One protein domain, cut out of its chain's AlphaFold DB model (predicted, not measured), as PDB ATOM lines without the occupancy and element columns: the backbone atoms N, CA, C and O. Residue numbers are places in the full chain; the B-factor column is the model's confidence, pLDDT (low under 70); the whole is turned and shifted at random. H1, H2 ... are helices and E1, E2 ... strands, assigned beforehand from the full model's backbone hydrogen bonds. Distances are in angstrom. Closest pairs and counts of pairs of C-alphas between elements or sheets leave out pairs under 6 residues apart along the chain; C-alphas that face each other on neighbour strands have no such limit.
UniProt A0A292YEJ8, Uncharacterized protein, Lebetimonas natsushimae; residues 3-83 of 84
ATOM      1  N   ILE A   3     137.616 137.238  84.834       92.50
ATOM      2  CA  ILE A   3     139.066 137.367  84.787       92.50
ATOM      3  C   ILE A   3     139.660 136.416  85.805       92.50
ATOM      4  O   ILE A   3     139.369 136.523  86.999       92.50
ATOM      5  N   LYS A   4     140.531 135.532  85.339       92.38
ATOM      6  CA  LYS A   4     141.413 134.743  86.186       92.38
ATOM      7  C   LYS A   4     142.773 135.420  86.243       92.38
ATOM      8  O   LYS A   4     143.363 135.721  85.211       92.38
ATOM      9  N   ILE A   5     143.275 135.649  87.448       90.31
ATOM     10  CA  ILE A   5     144.606 136.200  87.687       90.31
ATOM     11  C   ILE A   5     145.404 135.151  88.445       90.31
ATOM     12  O   ILE A   5     145.073 134.820  89.586       90.31
ATOM     13  N   THR A   6     146.448 134.631  87.813       88.25
ATOM     14  CA  THR A   6     147.359 133.659  88.414       88.25
ATOM     15  C   THR A   6     148.665 134.351  88.763       88.25
ATOM     16  O   THR A   6     149.291 134.984  87.914       88.25
ATOM     17  N   PHE A   7     149.096 134.213  90.012       84.44
ATOM     18  CA  PHE A   7     150.321 134.830  90.502       84.44
ATOM     19  C   PHE A   7     151.106 133.905  91.437       84.44
ATOM     20  O   PHE A   7     150.521 133.095  92.161       84.44
ATOM     21  N   PRO A   8     152.441 134.026  91.464       79.12
ATOM     22  CA  PRO A   8     153.280 133.320  92.408       79.12
ATOM     23  C   PRO A   8     153.121 133.907  93.809       79.12
ATOM     24  O   PRO A   8     153.139 135.120  94.016       79.12
ATOM     25  N   PHE A   9     153.021 133.022  94.788       77.69
ATOM     26  CA  PHE A   9     152.958 133.338  96.200       77.69
ATOM     27  C   PHE A   9     154.076 132.592  96.926       77.69
ATOM     28  O   PHE A   9     154.178 131.365  96.865       77.69
ATOM     29  N   LYS A  10     154.938 133.351  97.603       73.62
ATOM     30  CA  LYS A  10     156.037 132.814  98.400       73.62
ATOM     31  C   LYS A  10     155.600 132.750  99.860       73.62
ATOM     32  O   LYS A  10     155.737 133.733 100.579       73.62
ATOM     33  N   ASP A  11     155.067 131.605 100.278       69.25
ATOM     34  CA  ASP A  11     154.655 131.399 101.674       69.25
ATOM     35  C   ASP A  11     155.853 131.125 102.600       69.25
ATOM     36  O   ASP A  11     155.839 131.446 103.784       69.25
ATOM     37  N   SER A  12     156.948 130.576 102.053       72.50
ATOM     38  CA  SER A  12     158.181 130.319 102.800       72.50
ATOM     39  C   SER A  12     159.434 130.621 101.967       72.50
ATOM     40  O   SER A  12     159.371 130.670 100.737       72.50
ATOM     41  N   PRO A  13     160.619 130.782 102.593       63.38
ATOM     42  CA  PRO A  13     161.881 131.040 101.894       63.38
ATOM     43  C   PRO A  13     162.193 130.083 100.733       63.38
ATOM     44  O   PRO A  13     162.837 130.518  99.773       63.38
ATOM     45  N   ASN A  14     161.682 128.845 100.791       67.12
ATOM     46  CA  ASN A  14     161.976 127.759  99.854       67.12
ATOM     47  C   ASN A  14     160.750 127.235  99.085       67.12
ATOM     48  O   ASN A  14     160.894 126.289  98.311       67.12
ATOM     49  N   THR A  15     159.562 127.818  99.271       68.06
ATOM     50  CA  THR A  15     158.356 127.424  98.526       68.06
ATOM     51  C   THR A  15     157.880 128.561  97.643       68.06
ATOM     52  O   THR A  15     157.878 129.723  98.039       68.06
ATOM     53  N   ILE A  16     157.483 128.224  96.421       72.94
ATOM     54  CA  ILE A  16     156.716 129.129  95.577       72.94
ATOM     55  C   ILE A  16     155.512 128.340  95.089       72.94
ATOM     56  O   ILE A  16     155.655 127.314  94.421       72.94
ATOM     57  N   GLU A  17     154.340 128.824  95.461       76.62
ATOM     58  CA  GLU A  17     153.050 128.291  95.053       76.62
ATOM     59  C   GLU A  17     152.409 129.240  94.049       76.62
ATOM     60  O   GLU A  17     152.775 130.409  93.966       76.62
ATOM     61  N   LEU A  18     151.452 128.747  93.273       78.75
ATOM     62  CA  LEU A  18     150.618 129.600  92.437       78.75
ATOM     63  C   LEU A  18     149.297 129.794  93.152       78.75
ATOM     64  O   LEU A  18     148.661 128.822  93.561       78.75
ATOM     65  N   LYS A  19     148.894 131.049  93.287       84.56
ATOM     66  CA  LYS A  19     147.559 131.409  93.735       84.56
ATOM     67  C   LYS A  19     146.783 131.985  92.571       84.56
ATOM     68  O   LYS A  19     147.340 132.551  91.632       84.56
ATOM     69  N   GLU A  20     145.479 131.806  92.659       87.38
ATOM     70  CA  GLU A  20     144.535 132.268  91.663       87.38
ATOM     71  C   GLU A  20     143.514 133.167  92.348       87.38
ATOM     72  O   GLU A  20     143.031 132.875  93.446       87.38
ATOM     73  N   ILE A  21     143.188 134.271  91.693       89.56
ATOM     74  CA  ILE A  21     142.043 135.102  92.031       89.56
ATOM     75  C   ILE A  21     141.161 135.139  90.793       89.56
ATOM     76  O   ILE A  21     141.628 135.491  89.713       89.56
ATOM     77  N   VAL A  22     139.889 134.790  90.959       93.56
ATOM     78  CA  VAL A  22     138.897 134.908  89.895       93.56
ATOM     79  C   VAL A  22     137.925 136.018  90.264       93.56
ATOM     80  O   VAL A  22     137.373 136.046  91.369       93.56
ATOM     81  N   ILE A  23     137.760 136.970  89.353       94.00
ATOM     82  CA  ILE A  23     136.853 138.102  89.519       94.00
ATOM     83  C   ILE A  23     135.908 138.209  88.331       94.00
ATOM     84  O   ILE A  23     136.256 137.894  87.197       94.00
ATOM     85  N   GLU A  24     134.707 138.687  88.601       94.44
ATOM     86  CA  GLU A  24     133.714 139.060  87.609       94.44
ATOM     87  C   GLU A  24     133.582 140.586  87.621       94.44
ATOM     88  O   GLU A  24     133.250 141.178  88.649       94.44
ATOM     89  N   THR A  25     133.891 141.226  86.496       93.75
ATOM     90  CA  THR A  25     133.794 142.682  86.320       93.75
ATOM     91  C   THR A  25     133.404 143.026  84.885       93.75
ATOM     92  O   THR A  25     133.666 142.266  83.948       93.75
ATOM     93  N   ASP A  26     132.737 144.154  84.711       94.81
ATOM     94  CA  ASP A  26     132.443 144.809  83.437       94.81
ATOM     95  C   ASP A  26     133.198 146.145  83.284       94.81
ATOM     96  O   ASP A  26     133.059 146.820  82.263       94.81
ATOM     97  N   ASP A  27     134.038 146.508  84.262       95.88
ATOM     98  CA  ASP A  27     134.810 147.746  84.267       95.88
ATOM     99  C   ASP A  27     136.065 147.617  83.381       95.88
ATOM    100  O   ASP A  27     137.040 146.933  83.708       95.88
ATOM    101  N   ASN A  28     136.031 148.288  82.229       93.50
ATOM    102  CA  ASN A  28     137.111 148.257  81.240       93.50
ATOM    103  C   ASN A  28     138.406 148.929  81.722       93.50
ATOM    104  O   ASN A  28     139.492 148.539  81.275       93.50
ATOM    105  N   ASP A  29     138.319 149.903  82.630       94.06
ATOM    106  CA  ASP A  29     139.495 150.589  83.166       94.06
ATOM    107  C   ASP A  29     140.249 149.656  84.115       94.06
ATOM    108  O   ASP A  29     141.462 149.484  83.982       94.06
ATOM    109  N   LEU A  30     139.523 148.965  85.000       93.69
ATOM    110  CA  LEU A  30     140.072 147.930  85.875       93.69
ATOM    111  C   LEU A  30     140.720 146.808  85.057       93.69
ATOM    112  O   LEU A  30     141.850 146.412  85.336       93.69
ATOM    113  N   ILE A  31     140.042 146.325  84.012       92.38
ATOM    114  CA  ILE A  31     140.593 145.310  83.101       92.38
ATOM    115  C   ILE A  31     141.924 145.777  82.501       92.38
ATOM    116  O   ILE A  31     142.889 145.010  82.447       92.38
ATOM    117  N   THR A  32     141.980 147.025  82.036       93.19
ATOM    118  CA  THR A  32     143.176 147.595  81.406       93.19
ATOM    119  C   THR A  32     144.321 147.723  82.407       93.19
ATOM    120  O   THR A  32     145.443 147.321  82.098       93.19
ATOM    121  N   GLN A  33     144.035 148.193  83.623       91.56
ATOM    122  CA  GLN A  33     145.015 148.278  84.708       91.56
ATOM    123  C   GLN A  33     145.586 146.900  85.059       91.56
ATOM    124  O   GLN A  33     146.805 146.731  85.076       91.56
ATOM    125  N   LEU A  34     144.721 145.896  85.244       90.69
ATOM    126  CA  LEU A  34     145.130 144.525  85.568       90.69
ATOM    127  C   LEU A  34     145.981 143.887  84.459       90.69
ATOM    128  O   LEU A  34     146.929 143.175  84.765       90.69
ATOM    129  N   LYS A  35     145.684 144.154  83.180       89.56
ATOM    130  CA  LYS A  35     146.507 143.683  82.047       89.56
ATOM    131  C   LYS A  35     147.868 144.368  81.961       89.56
ATOM    132  O   LYS A  35     148.791 143.810  81.378       89.56
ATOM    133  N   SER A  36     147.960 145.602  82.447       87.81
ATOM    134  CA  SER A  36     149.169 146.420  82.336       87.81
ATOM    135  C   SER A  36     150.190 146.153  83.442       87.81
ATOM    136  O   SER A  36     151.348 146.536  83.296       87.81
ATOM    137  N   THR A  37     149.777 145.497  84.530       84.25
ATOM    138  CA  THR A  37     150.673 145.144  85.631       84.25
ATOM    139  C   THR A  37     151.203 143.721  85.487       84.25
ATOM    140  O   THR A  37     150.483 142.789  85.139       84.25
ATOM    141  N   ASN A  38     152.485 143.560  85.804       77.12
ATOM    142  CA  ASN A  38     153.180 142.274  85.863       77.12
ATOM    143  C   ASN A  38     153.694 141.978  87.283       77.12
ATOM    144  O   ASN A  38     154.491 141.060  87.490       77.12
ATOM    145  N   ASN A  39     153.212 142.724  88.282       83.12
ATOM    146  CA  ASN A  39     153.624 142.599  89.672       83.12
ATOM    147  C   ASN A  39     152.442 142.137  90.547       83.12
ATOM    148  O   ASN A  39     151.406 142.801  90.603       83.12
ATOM    149  N   PRO A  40     152.571 141.025  91.291       81.25
ATOM    150  CA  PRO A  40     151.475 140.507  92.102       81.25
ATOM    151  C   PRO A  40     151.099 141.418  93.275       81.25
ATOM    152  O   PRO A  40     149.955 141.386  93.723       81.25
ATOM    153  N   ILE A  41     152.027 142.248  93.767       83.75
ATOM    154  CA  ILE A  41     151.731 143.234  94.815       83.75
ATOM    155  C   ILE A  41     150.812 144.324  94.254       83.75
ATOM    156  O   ILE A  41     149.826 144.688  94.891       83.75
ATOM    157  N   GLU A  42     151.101 144.802  93.046       87.19
ATOM    158  CA  GLU A  42     150.305 145.835  92.377       87.19
ATOM    159  C   GLU A  42     148.896 145.348  92.046       87.19
ATOM    160  O   GLU A  42     147.948 146.097  92.252       87.19
ATOM    161  N   ILE A  43     148.722 144.084  91.641       88.12
ATOM    162  CA  ILE A  43     147.382 143.488  91.518       88.12
ATOM    163  C   ILE A  43     146.606 143.605  92.823       88.12
ATOM    164  O   ILE A  43     145.441 143.992  92.808       88.12
ATOM    165  N   GLY A  44     147.236 143.269  93.951       87.62
ATOM    166  CA  GLY A  44     146.601 143.369  95.263       87.62
ATOM    167  C   GLY A  44     146.137 144.794  95.574       87.62
ATOM    168  O   GLY A  44     145.023 144.977  96.070       87.62
ATOM    169  N   ILE A  45     146.956 145.793  95.233       90.12
ATOM    170  CA  ILE A  45     146.626 147.217  95.378       90.12
ATOM    171  C   ILE A  45     145.462 147.597  94.457       90.12
ATOM    172  O   ILE A  45     144.449 148.085  94.950       90.12
ATOM    173  N   ILE A  46     145.554 147.295  93.157       92.56
ATOM    174  CA  ILE A  46     144.514 147.603  92.162       92.56
ATOM    175  C   ILE A  46     143.176 146.992  92.582       92.56
ATOM    176  O   ILE A  46     142.154 147.675  92.572       92.56
ATOM    177  N   LEU A  47     143.164 145.720  92.987       91.94
ATOM    178  CA  LEU A  47     141.952 145.060  93.465       91.94
ATOM    179  C   LEU A  47     141.422 145.721  94.747       91.94
ATOM    180  O   LEU A  47     140.228 145.974  94.850       91.94
ATOM    181  N   SER A  48     142.279 146.081  95.699       92.50
ATOM    182  CA  SER A  48     141.817 146.734  96.934       92.50
ATOM    183  C   SER A  48     141.215 148.119  96.667       92.50
ATOM    184  O   SER A  48     140.173 148.464  97.222       92.50
ATOM    185  N   GLU A  49     141.817 148.907  95.775       94.00
ATOM    186  CA  GLU A  49     141.313 150.234  95.391       94.00
ATOM    187  C   GLU A  49     140.010 150.165  94.584       94.00
ATOM    188  O   GLU A  49     139.211 151.105  94.586       94.00
ATOM    189  N   ASN A  50     139.768 149.038  93.912       94.06
ATOM    190  CA  ASN A  50     138.627 148.828  93.029       94.06
ATOM    191  C   ASN A  50     137.661 147.749  93.551       94.06
ATOM    192  O   ASN A  50     136.873 147.221  92.770       94.06
ATOM    193  N   GLU A  51     137.657 147.450  94.856       90.75
ATOM    194  CA  GLU A  51     136.859 146.368  95.468       90.75
ATOM    195  C   GLU A  51     135.358 146.450  95.127       90.75
ATOM    196  O   GLU A  51     134.675 145.439  94.999       90.75
ATOM    197  N   ARG A  52     134.832 147.664  94.917       92.69
ATOM    198  CA  ARG A  52     133.423 147.900  94.549       92.69
ATOM    199  C   ARG A  52     133.104 147.661  93.069       92.69
ATOM    200  O   ARG A  52     131.932 147.686  92.705       92.69
ATOM    201  N   LYS A  53     134.119 147.492  92.220       92.31
ATOM    202  CA  LYS A  53     133.999 147.394  90.754       92.31
ATOM    203  C   LYS A  53     134.108 145.966  90.227       92.31
ATOM    204  O   LYS A  53     134.011 145.732  89.025       92.31
ATOM    205  N   TYR A  54     134.331 144.999  91.107       94.25
ATOM    206  CA  TYR A  54     134.332 143.594  90.739       94.25
ATOM    207  C   TYR A  54     133.687 142.760  91.833       94.25
ATOM    208  O   TYR A  54     133.565 143.165  92.988       94.25
ATOM    209  N   LYS A  55     133.305 141.545  91.465       93.50
ATOM    210  CA  LYS A  55     132.878 140.516  92.400       93.50
ATOM    211  C   LYS A  55     133.892 139.387  92.374       93.50
ATOM    212  O   LYS A  55     134.132 138.806  91.321       93.50
ATOM    213  N   LYS A  56     134.477 139.048  93.523       91.25
ATOM    214  CA  LYS A  56     135.282 137.827  93.632       91.25
ATOM    215  C   LYS A  56     134.364 136.611  93.497       91.25
ATOM    216  O   LYS A  56     133.307 136.566  94.129       91.25
ATOM    217  N   ILE A  57     134.757 135.659  92.664       90.50
ATOM    218  CA  ILE A  57     134.008 134.428  92.404       90.50
ATOM    219  C   ILE A  57     134.928 133.214  92.539       90.50
ATOM    220  O   ILE A  57     136.150 133.343  92.468       90.50
ATOM    221  N   ASP A  58     134.336 132.041  92.737       81.62
ATOM    222  CA  ASP A  58     135.077 130.784  92.776       81.62
ATOM    223  C   ASP A  58     135.374 130.272  91.355       81.62
ATOM    224  O   ASP A  58     134.616 130.508  90.411       81.62
ATOM    225  N   SER A  59     136.508 129.578  91.223       67.69
ATOM    226  CA  SER A  59     137.203 129.190  89.977       67.69
ATOM    227  C   SER A  59     136.443 128.206  89.062       67.69
ATOM    228  O   SER A  59     136.983 127.701  88.084       67.69
ATOM    229  N   GLU A  60     135.173 127.913  89.348       67.81
ATOM    230  CA  GLU A  60     134.375 126.934  88.593       67.81
ATOM    231  C   GLU A  60     133.794 127.490  87.282       67.81
ATOM    232  O   GLU A  60     133.318 126.731  86.435       67.81
ATOM    233  N   LYS A  61     133.822 128.813  87.085       70.44
ATOM    234  CA  LYS A  61     133.361 129.438  85.841       70.44
ATOM    235  C   LYS A  61     134.508 129.556  84.831       70.44
ATOM    236  O   LYS A  61     135.617 129.932  85.189       70.44
ATOM    237  N   LYS A  62     134.211 129.310  83.549       78.19
ATOM    238  CA  LYS A  62     135.154 129.525  82.440       78.19
ATOM    239  C   LYS A  62     135.574 130.999  82.385       78.19
ATOM    240  O   LYS A  62     134.709 131.865  82.288       78.19
ATOM    241  N   GLU A  63     136.876 131.266  82.428       83.25
ATOM    242  CA  GLU A  63     137.406 132.622  82.276       83.25
ATOM    243  C   GLU A  63     137.284 133.146  80.840       83.25
ATOM    244  O   GLU A  63     137.510 132.425  79.865       83.25
ATOM    245  N   ASP A  64     136.938 134.426  80.723       88.19
ATOM    246  CA  ASP A  64     137.000 135.171  79.464       88.19
ATOM    247  C   ASP A  64     138.418 135.716  79.226       88.19
ATOM    248  O   ASP A  64     138.842 135.906  78.085       88.19
ATOM    249  N   LEU A  65     139.152 135.987  80.311       88.06
ATOM    250  CA  LEU A  65     140.507 136.520  80.296       88.06
ATOM    251  C   LEU A  65     141.360 135.850  81.375       88.06
ATOM    252  O   LEU A  65     140.967 135.808  82.539       88.06
ATOM    253  N   HIS A  66     142.564 135.424  81.001       89.69
ATOM    254  CA  HIS A  66     143.571 134.917  81.928       89.69
ATOM    255  C   HIS A  66     144.788 135.849  81.941       89.69
ATOM    256  O   HIS A  66     145.334 136.180  80.890       89.69
ATOM    257  N   ILE A  67     145.169 136.311  83.132       87.31
ATOM    258  CA  ILE A  67     146.342 137.149  83.387       87.31
ATOM    259  C   ILE A  67     147.330 136.320  84.211       87.31
ATOM    260  O   ILE A  67     147.035 135.946  85.347       87.31
ATOM    261  N   GLU A  68     148.502 136.039  83.643       85.81
ATOM    262  CA  GLU A  68     149.580 135.308  84.312       85.81
ATOM    263  C   GLU A  68     150.725 136.244  84.686       85.81
ATOM    264  O   GLU A  68     151.314 136.915  83.842       85.81
ATOM    265  N   ILE A  69     151.070 136.259  85.969       81.56
ATOM    266  CA  ILE A  69     152.050 137.189  86.525       81.56
ATOM    267  C   ILE A  69     153.324 136.431  86.845       81.56
ATOM    268  O   ILE A  69     153.457 135.830  87.904       81.56
ATOM    269  N   ALA A  70     154.276 136.443  85.918       68.50
ATOM    270  CA  ALA A  70     155.504 135.661  86.037       68.50
ATOM    271  C   ALA A  70     156.678 136.428  86.674       68.50
ATOM    272  O   ALA A  70     157.685 135.816  87.020       68.50
ATOM    273  N   GLU A  71     156.600 137.749  86.847       63.56
ATOM    274  CA  GLU A  71     157.796 138.580  87.079       63.56
ATOM    275  C   GLU A  71     158.430 138.420  88.478       63.56
ATOM    276  O   GLU A  71     159.619 138.667  88.662       63.56
ATOM    277  N   VAL A  72     157.697 137.877  89.457       54.88
ATOM    278  CA  VAL A  72     158.265 137.498  90.771       54.88
ATOM    279  C   VAL A  72     159.037 136.162  90.715       54.88
ATOM    280  O   VAL A  72     159.625 135.712  91.702       54.88
ATOM    281  N   LEU A  73     159.119 135.524  89.543       60.31
ATOM    282  CA  LEU A  73     159.825 134.261  89.328       60.31
ATOM    283  C   LEU A  73     161.298 134.473  88.948       60.31
ATOM    284  O   LEU A  73     161.724 134.244  87.816       60.31
ATOM    285  N   THR A  74     162.133 134.777  89.938       57.28
ATOM    286  CA  THR A  74     163.591 134.579  89.826       57.28
ATOM    287  C   THR A  74     164.022 133.129  90.101       57.28
ATOM    288  O   THR A  74     165.209 132.822  90.045       57.28
ATOM    289  N   SER A  75     163.083 132.205  90.360       54.81
ATOM    290  CA  SER A  75     163.384 130.799  90.672       54.81
ATOM    291  C   SER A  75     163.440 129.900  89.423       54.81
ATOM    292  O   SER A  75     162.421 129.716  88.748       54.81
ATOM    293  N   PRO A  76     164.585 129.250  89.134       58.47
ATOM    294  CA  PRO A  76     164.731 128.316  88.013       58.47
ATOM    295  C   PRO A  76     163.785 127.103  88.057       58.47
ATOM    296  O   PRO A  76     163.483 126.523  87.015       58.47
ATOM    297  N   ALA A  77     163.307 126.707  89.242       58.31
ATOM    298  CA  ALA A  77     162.471 125.516  89.420       58.31
ATOM    299  C   ALA A  77     161.063 125.668  88.817       58.31
ATOM    300  O   ALA A  77     160.507 124.696  88.306       58.31
ATOM    301  N   LEU A  78     160.504 126.883  88.824       56.03
ATOM    302  CA  LEU A  78     159.181 127.146  88.252       56.03
ATOM    303  C   LEU A  78     159.214 127.404  86.745       56.03
ATOM    304  O   LEU A  78     158.242 127.073  86.075       56.03
ATOM    305  N   ARG A  79     160.347 127.855  86.182       54.56
ATOM    306  CA  ARG A  79     160.521 127.969  84.718       54.56
ATOM    307  C   ARG A  79     160.250 126.644  83.997       54.56
ATOM    308  O   ARG A  79     159.596 126.630  82.964       54.56
ATOM    309  N   LYS A  80     160.686 125.519  84.580       53.38
ATOM    310  CA  LYS A  80     160.473 124.174  84.013       53.38
ATOM    311  C   LYS A  80     159.012 123.730  83.995       53.38
ATOM    312  O   LYS A  80     158.648 122.918  83.158       53.38
ATOM    313  N   LYS A  81     158.186 124.223  84.924       53.22
ATOM    314  CA  LYS A  81     156.763 123.860  84.988       53.22
ATOM    315  C   LYS A  81     155.932 124.619  83.944       53.22
ATOM    316  O   LYS A  81     154.855 124.158  83.595       53.22
ATOM    317  N   PHE A  82     156.465 125.735  83.445       51.31
ATOM    318  CA  PHE A  82     155.804 126.634  82.502       51.31
ATOM    319  C   PHE A  82     156.385 126.621  81.080       51.31
ATOM    320  O   PHE A  82     155.869 127.348  80.245       51.31
ATOM    321  N   ASN A  83     157.392 125.787  80.776       43.69
ATOM    322  CA  ASN A  83     157.965 125.640  79.424       43.69
ATOM    323  C   ASN A  83     158.181 126.993  78.699       43.69
ATOM    324  O   ASN A  83     157.702 127.188  77.584       43.69
TER     325      ASN A  83
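What this domain is: This is residues 3 to 83 of the 84 residues of an uncharacterized protein of Lebetimonas natsushimae (UniProt A0A292YEJ8). A long hairpin of two strands, E1 and E2, runs the length of the model as the backbone of a twisted four-strand sheet, and a helical hairpin, H1 and H2, covers one face of that sheet. The short strands E3 and E4 lie along its two edges, and a small low-confidence helix, H3, lies near the hairpin's turn, away from H1 and H2. The printed part has 81 residues, with three named helices and four named strands in the order E1 E2 H1 H2 E3 E4 H3. The sheet's order is E3 E2 E1 E4, mixed, and the class is mixed, helices and strands. The whole is compact, with a radius of gyration of the C-alphas of 13.2 A and spans of 36 by 25 by 20 A.

Where its parts are: E1, residues 3 to 12, begins at C-alpha 3 (139.066, 137.367, 84.787) and is 27.2 A long. E2, residues 15 to 24, is 29.4 A long and ends at C-alpha 24 (133.714, 139.060, 87.609). H1 is residues 28 to 36, 12.2 A, and H2 is residues 40 to 49, 14.4 A. E3 is residues 55 to 57 and E4 residues 65 to 68. H3, residues 76 to 82, ends at C-alpha 82 (155.804, 126.634, 82.502).

How they stand to each other: E1 and E2 form an antiparallel hairpin at 153 degrees, with N 5 and O 21 at 2.8 A. E4 is parallel to E1 at 23 degrees, with N 4 and O 65 at 2.8 A. E3 is antiparallel to E2 at 124 degrees, with N 55 and O 24 at 2.8 A. From edge to edge the strands' lines turn by 78 degrees. H1 and H2 are on the same face. H2 has a height over the sheet of 10.1 A and lies over E2 and, only just, E1, with 3 C-alphas on E1; at 30.5 degrees to E2 on the local plane it runs only just slantwise to the strands. H1 has a height over the sheet of 10.4 A, from a local plane fitted to 6 of the sheet's C-alphas. H1 and H2, a helical hairpin, touch, closest at the C-alphas of Leu 34 and Ile 43, 6.4 A, at a shallow tilt of 17 degrees, opposite ways. H3 only grazes the sheet with residues 77 to 78, and is apart from H1 and H2. In H1 and H2 every O i to N i+4 pair is within hydrogen-bond range; in H3 1 of 3 is, beside 2 of 4 O i to N i+3 pairs.

The domain as a whole: The two C-alphas farthest apart, those of Asn 14 and Asp 26, are 37.8 A apart. The printed part has no cut and no long link. Mean pLDDT of the printed part is 80.6; residue 11, residues 13 to 15, 59 to 60 and 70 to 83 are under 70.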